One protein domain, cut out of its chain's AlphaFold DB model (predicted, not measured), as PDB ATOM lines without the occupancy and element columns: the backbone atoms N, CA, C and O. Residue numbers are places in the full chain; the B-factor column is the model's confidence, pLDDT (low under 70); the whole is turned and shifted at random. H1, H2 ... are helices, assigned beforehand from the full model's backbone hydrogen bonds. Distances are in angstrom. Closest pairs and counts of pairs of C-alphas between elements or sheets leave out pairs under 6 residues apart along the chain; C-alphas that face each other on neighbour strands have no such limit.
ATOM      1  N   ASP A  51     173.273 184.435 127.591       87.12
ATOM      2  CA  ASP A  51     174.498 183.633 127.676       87.12
ATOM      3  C   ASP A  51     175.385 183.855 126.445       87.12
ATOM      4  O   ASP A  51     176.523 184.306 126.558       87.12
ATOM      5  N   GLU A  52     174.835 183.658 125.251       92.19
ATOM      6  CA  GLU A  52     175.560 183.871 123.999       92.19
ATOM      7  C   GLU A  52     175.809 185.363 123.725       92.19
ATOM      8  O   GLU A  52     176.850 185.738 123.182       92.19
ATOM      9  N   ARG A  53     174.873 186.240 124.111       94.81
ATOM     10  CA  ARG A  53     174.956 187.684 123.851       94.81
ATOM     11  C   ARG A  53     176.139 188.337 124.561       94.81
ATOM     12  O   ARG A  53     176.711 189.262 123.999       94.81
ATOM     13  N   CYS A  54     176.523 187.866 125.749       93.38
ATOM     14  CA  CYS A  54     177.679 188.400 126.481       93.38
ATOM     15  C   CYS A  54     178.949 188.451 125.626       93.38
ATOM     16  O   CYS A  54     179.697 189.414 125.724       93.38
ATOM     17  N   ILE A  55     179.171 187.438 124.783       94.75
ATOM     18  CA  ILE A  55     180.394 187.312 123.976       94.75
ATOM     19  C   ILE A  55     180.206 187.891 122.569       94.75
ATOM     20  O   ILE A  55     181.159 188.380 121.975       94.75
ATOM     21  N   ASN A  56     178.991 187.822 122.024       95.50
ATOM     22  CA  ASN A  56     178.737 188.109 120.610       95.50
ATOM     23  C   ASN A  56     178.109 189.489 120.341       95.50
ATOM     24  O   ASN A  56     177.911 189.851 119.183       95.50
ATOM     25  N   ASP A  57     177.755 190.250 121.379       95.81
ATOM     26  CA  ASP A  57     177.336 191.648 121.257       95.81
ATOM     27  C   ASP A  57     178.454 192.563 121.762       95.81
ATOM     28  O   ASP A  57     178.597 192.770 122.970       95.81
ATOM     29  N   ASP A  58     179.212 193.145 120.828       96.62
ATOM     30  CA  ASP A  58     180.337 194.045 121.120       96.62
ATOM     31  C   ASP A  58     179.958 195.187 122.073       96.62
ATOM     32  O   ASP A  58     180.777 195.628 122.878       96.62
ATOM     33  N   ARG A  59     178.707 195.669 122.021       96.44
ATOM     34  CA  ARG A  59     178.243 196.774 122.875       96.44
ATOM     35  C   ARG A  59     178.048 196.303 124.308       96.44
ATOM     36  O   ARG A  59     178.431 197.010 125.236       96.44
ATOM     37  N   LEU A  60     177.458 195.121 124.487       95.81
ATOM     38  CA  LEU A  60     177.293 194.522 125.811       95.81
ATOM     39  C   LEU A  60     178.647 194.112 126.394       95.81
ATOM     40  O   LEU A  60     178.901 194.386 127.561       95.81
ATOM     41  N   ALA A  61     179.519 193.503 125.588       96.31
ATOM     42  CA  ALA A  61     180.862 193.126 126.011       96.31
ATOM     43  C   ALA A  61     181.668 194.354 126.464       96.31
ATOM     44  O   ALA A  61     182.278 194.329 127.531       96.31
ATOM     45  N   ALA A  62     181.618 195.453 125.701       96.94
ATOM     46  CA  ALA A  62     182.269 196.707 126.068       96.94
ATOM     47  C   ALA A  62     181.731 197.288 127.384       96.94
ATOM     48  O   ALA A  62     182.523 197.718 128.221       96.94
ATOM     49  N   GLU A  63     180.411 197.271 127.597       96.62
ATOM     50  CA  GLU A  63     179.819 197.763 128.847       96.62
ATOM     51  C   GLU A  63     180.126 196.845 130.041       96.62
ATOM     52  O   GLU A  63     180.365 197.329 131.141       96.62
ATOM     53  N   LEU A  64     180.196 195.525 129.856       96.31
ATOM     54  CA  LEU A  64     180.652 194.613 130.911       96.31
ATOM     55  C   LEU A  64     182.104 194.924 131.306       96.31
ATOM     56  O   LEU A  64     182.397 195.123 132.486       96.31
ATOM     57  N   MET A  65     182.993 195.064 130.321       96.69
ATOM     58  CA  MET A  65     184.398 195.393 130.565       96.69
ATOM     59  C   MET A  65     184.575 196.776 131.203       96.69
ATOM     60  O   MET A  65     185.431 196.932 132.073       96.69
ATOM     61  N   SER A  66     183.747 197.768 130.845       96.75
ATOM     62  CA  SER A  66     183.780 199.109 131.456       96.75
ATOM     63  C   SER A  66     183.483 199.072 132.964       96.75
ATOM     64  O   SER A  66     183.973 199.913 133.719       96.75
ATOM     65  N   ARG A  67     182.739 198.054 133.417       95.38
ATOM     66  CA  ARG A  67     182.422 197.769 134.825       95.38
ATOM     67  C   ARG A  67     183.399 196.791 135.489       95.38
ATOM     68  O   ARG A  67     183.176 196.415 136.637       95.38
ATOM     69  N   GLY A  68     184.462 196.381 134.796       96.19
ATOM     70  CA  GLY A  68     185.447 195.415 135.295       96.19
ATOM     71  C   GLY A  68     184.968 193.960 135.275       96.19
ATOM     72  O   GLY A  68     185.485 193.150 136.040       96.19
ATOM     73  N   LEU A  69     183.980 193.628 134.440       96.62
ATOM     74  CA  LEU A  69     183.445 192.275 134.285       96.62
ATOM     75  C   LEU A  69     183.976 191.631 133.001       96.62
ATOM     76  O   LEU A  69     183.964 192.256 131.939       96.62
ATOM     77  N   ASP A  70     184.388 190.367 133.086       96.56
ATOM     78  CA  ASP A  70     184.814 189.600 131.917       96.56
ATOM     79  C   ASP A  70     183.598 189.028 131.152       96.56
ATOM     80  O   ASP A  70     182.761 188.337 131.746       96.56
ATOM     81  N   PRO A  71     183.462 189.281 129.835       96.00
ATOM     82  CA  PRO A  71     182.327 188.787 129.054       96.00
ATOM     83  C   PRO A  71     182.224 187.257 128.971       96.00
ATOM     84  O   PRO A  71     181.116 186.717 128.890       96.00
ATOM     85  N   ILE A  72     183.351 186.536 129.007       95.44
ATOM     86  CA  ILE A  72     183.365 185.068 128.965       95.44
ATOM     87  C   ILE A  72     182.882 184.518 130.307       95.44
ATOM     88  O   ILE A  72     182.080 183.582 130.326       95.44
ATOM     89  N   GLU A  73     183.303 185.094 131.429       95.44
ATOM     90  CA  GLU A  73     182.769 184.742 132.749       95.44
ATOM     91  C   GLU A  73     181.277 185.075 132.862       95.44
ATOM     92  O   GLU A  73     180.489 184.230 133.290       95.44
ATOM     93  N   ALA A  74     180.856 186.252 132.388       94.31
ATOM     94  CA  ALA A  74     179.452 186.658 132.373       94.31
ATOM     95  C   ALA A  74     178.570 185.701 131.549       94.31
ATOM     96  O   ALA A  74     177.441 185.424 131.944       94.31
ATOM     97  N   SER A  75     179.079 185.157 130.437       93.62
ATOM     98  CA  SER A  75     178.350 184.185 129.599       93.62
ATOM     99  C   SER A  75     178.042 182.860 130.301       93.62
ATOM    100  O   SER A  75     177.064 182.193 129.967       93.62
ATOM    101  N   LYS A  76     178.874 182.479 131.276       93.62
ATOM    102  CA  LYS A  76     178.759 181.233 132.048       93.62
ATOM    103  C   LYS A  76     178.036 181.442 133.377       93.62
ATOM    104  O   LYS A  76     177.845 180.487 134.123       93.62
ATOM    105  N   SER A  77     177.690 182.686 133.695       91.25
ATOM    106  CA  SER A  77     176.998 183.039 134.923       91.25
ATOM    107  C   SER A  77     175.509 182.729 134.809       91.25
ATOM    108  O   SER A  77     174.873 183.047 133.805       91.25
ATOM    109  N   ASP A  78     174.918 182.225 135.891       90.75
ATOM    110  CA  ASP A  78     173.459 182.137 136.032       90.75
ATOM    111  C   ASP A  78     172.807 183.503 136.334       90.75
ATOM    112  O   ASP A  78     171.604 183.598 136.586       90.75
ATOM    113  N   ILE A  79     173.587 184.589 136.310       92.94
ATOM    114  CA  ILE A  79     173.124 185.949 136.573       92.94
ATOM    115  C   ILE A  79     172.906 186.682 135.250       92.94
ATOM    116  O   ILE A  79     173.775 186.768 134.388       92.94
ATOM    117  N   CYS A  80     171.728 187.287 135.105       94.31
ATOM    118  CA  CYS A  80     171.412 188.125 133.954       94.31
ATOM    119  C   CYS A  80     172.461 189.246 133.757       94.31
ATOM    120  O   CYS A  80     172.732 189.973 134.713       94.31
ATOM    121  N   PRO A  81     172.958 189.495 132.527       94.62
ATOM    122  CA  PRO A  81     173.980 190.520 132.274       94.62
ATOM    123  C   PRO A  81     173.558 191.914 132.733       94.62
ATOM    124  O   PRO A  81     174.323 192.636 133.357       94.62
ATOM    125  N   ARG A  82     172.278 192.257 132.551       95.44
ATOM    126  CA  ARG A  82     171.694 193.498 133.075       95.44
ATOM    127  C   ARG A  82     171.825 193.620 134.602       95.44
ATOM    128  O   ARG A  82     171.999 194.716 135.115       95.44
ATOM    129  N   ARG A  83     171.736 192.508 135.338       94.88
ATOM    130  CA  ARG A  83     171.929 192.478 136.798       94.88
ATOM    131  C   ARG A  83     173.401 192.563 137.177       94.88
ATOM    132  O   ARG A  83     173.707 193.246 138.145       94.88
ATOM    133  N   LEU A  84     174.289 191.934 136.404       94.75
ATOM    134  CA  LEU A  84     175.739 192.073 136.579       94.75
ATOM    135  C   LEU A  84     176.186 193.534 136.428       94.75
ATOM    136  O   LEU A  84     176.988 194.013 137.219       94.75
ATOM    137  N   LEU A  85     175.577 194.275 135.498       94.56
ATOM    138  CA  LEU A  85     175.788 195.719 135.331       94.56
ATOM    139  C   LEU A  85     175.237 196.583 136.488       94.56
ATOM    140  O   LEU A  85     175.411 197.800 136.486       94.56
ATOM    141  N   GLY A  86     174.574 195.977 137.479       94.12
ATOM    142  CA  GLY A  86     174.086 196.647 138.686       94.12
ATOM    143  C   GLY A  86     172.661 197.202 138.602       94.12
ATOM    144  O   GLY A  86     172.196 197.813 139.563       94.12
ATOM    145  N   TYR A  87     171.935 196.984 137.500       95.12
ATOM    146  CA  TYR A  87     170.582 197.525 137.339       95.12
ATOM    147  C   TYR A  87     169.527 196.781 138.175       95.12
ATOM    148  O   TYR A  87     169.467 195.539 138.233       95.12
ATOM    149  N   LYS A  88     168.608 197.545 138.778       91.50
ATOM    150  CA  LYS A  88     167.467 197.007 139.532       91.50
ATOM    151  C   LYS A  88     166.321 196.594 138.610       91.50
ATOM    152  O   LYS A  88     166.433 196.560 137.388       91.50
ATOM    153  N   SER A  89     165.242 196.069 139.196       86.38
ATOM    154  CA  SER A  89     164.094 195.633 138.393       86.38
ATOM    155  C   SER A  89     163.456 196.861 137.755       86.38
ATOM    156  O   SER A  89     163.263 197.840 138.457       86.38
ATOM    157  N   GLY A  90     163.172 196.818 136.452       85.56
ATOM    158  CA  GLY A  90     162.657 197.979 135.714       85.56
ATOM    159  C   GLY A  90     163.722 198.960 135.200       85.56
ATOM    160  O   GLY A  90     163.385 199.852 134.436       85.56
ATOM    161  N   GLU A  91     165.001 198.775 135.540       91.00
ATOM    162  CA  GLU A  91     166.108 199.626 135.074       91.00
ATOM    163  C   GLU A  91     166.992 198.904 134.044       91.00
ATOM    164  O   GLU A  91     167.069 197.668 134.037       91.00
ATOM    165  N   GLY A  92     167.700 199.662 133.199       92.25
ATOM    166  CA  GLY A  92     168.645 199.117 132.214       92.25
ATOM    167  C   GLY A  92     167.976 198.244 131.148       92.25
ATOM    168  O   GLY A  92     168.550 197.245 130.707       92.25
ATOM    169  N   LEU A  93     166.714 198.532 130.809       91.00
ATOM    170  CA  LEU A  93     165.913 197.721 129.887       91.00
ATOM    171  C   LEU A  93     166.464 197.740 128.455       91.00
ATOM    172  O   LEU A  93     166.257 196.776 127.724       91.00
ATOM    173  N   GLU A  94     167.249 198.752 128.088       92.00
ATOM    174  CA  GLU A  94     168.016 198.815 126.841       92.00
ATOM    175  C   GLU A  94     169.019 197.658 126.692       92.00
ATOM    176  O   GLU A  94     169.374 197.271 125.578       92.00
ATOM    177  N   TRP A  95     169.423 197.043 127.808       94.25
ATOM    178  CA  TRP A  95     170.292 195.867 127.832       94.25
ATOM    179  C   TRP A  95     169.525 194.545 127.873       94.25
ATOM    180  O   TRP A  95     170.150 193.484 127.869       94.25
ATOM    181  N   CYS A  96     168.192 194.565 127.928       94.50
ATOM    182  CA  CYS A  96     167.364 193.367 127.984       94.50
ATOM    183  C   CYS A  96     166.722 193.094 126.616       94.50
ATOM    184  O   CYS A  96     165.783 193.789 126.242       94.50
TER     185      CYS A  96
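What this domain is: This is residues 51 to 96 of the 173 residues of the protein "Putative CMP/dCMP deaminase zinc-binding" of viral metagenome (UniProt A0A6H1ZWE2). Three short helices, H1, H2 and H3, cluster at one end of a small, rounded domain, with H1 and H2 meeting at a corner about perpendicular to each other and H3 packed on H1. H4, a single short turn, comes next along the longest axis, and beyond it residues 85 to 96, with no named element, run out to Gly 90 and fold back as a wide loop that makes the other end. The printed part has 46 residues with four named helices, in the order H1, H2, H3, H4, and no named strand; the class is all helix, with 24 residues in named helices. The whole is compact, with a radius of gyration of the C-alphas of 9.5 A and spans of 25 by 20 by 17 A.

How they stand to each other: The longest helix is H2, residues 58 to 66. H1, residues 51 to 56, touches it only at the corner by their link, about perpendicular at 82 degrees; the closest C-alphas are those of Cys 54 and Ala 61, 5.7 A apart. H3, residues 71 to 75, only just touches H2, and only at the corner by their link, with 3 pairs of C-alphas within 8 A; the closest are those of Ala 61 and Pro 71, 5.5 A apart. H1 and H3 touch, with 11 pairs of C-alphas within 8 A, the closest being those of Asp 51 and Ser 75 at 4.3 A. H4, residues 81 to 84, is close to H2 but not clearly touching, the closest C-alphas being those of Leu 64 and Leu 84 at 7.9 A. H4 is likewise close to H3 but not clearly touching, with the C-alphas of Ala 74 and Pro 81 closest at 6.7 A. The same holds for H4 and H1, with the C-alphas of Cys 54 and Pro 81 closest at 7.2 A. In H2 and H3 every O i to N i+4 pair is within hydrogen-bond range, in H1 1 of 2 is, and H4 is too short for such a pair, but its one O i to N i+3 pair is within range.

Where its parts are: H2 measures 12.0 A from C-alpha 58 at (180.337, 194.045, 121.120) to C-alpha 66 at (183.780, 199.109, 131.456). H1, residues 51 to 56, measures 9.4 A and begins with C-alpha 51 at (174.498, 183.633, 127.676). H3, residues 71 to 75, measures 6.1 A. H4, residues 81 to 84, measures 4.9 A and ends with C-alpha 84 at (175.739, 192.073, 136.579).

The domain as a whole: The two C-alphas farthest apart are those of Ile 72 and Gly 90, 25.3 A, and the first and last printed C-alphas, of Asp 51 and Cys 96, are 12.1 A apart. The links H1 to H2, H2 to H3 and H3 to H4 are tight. The printed part has no cut; its mean pLDDT is 94.1, and no printed residue is under 70.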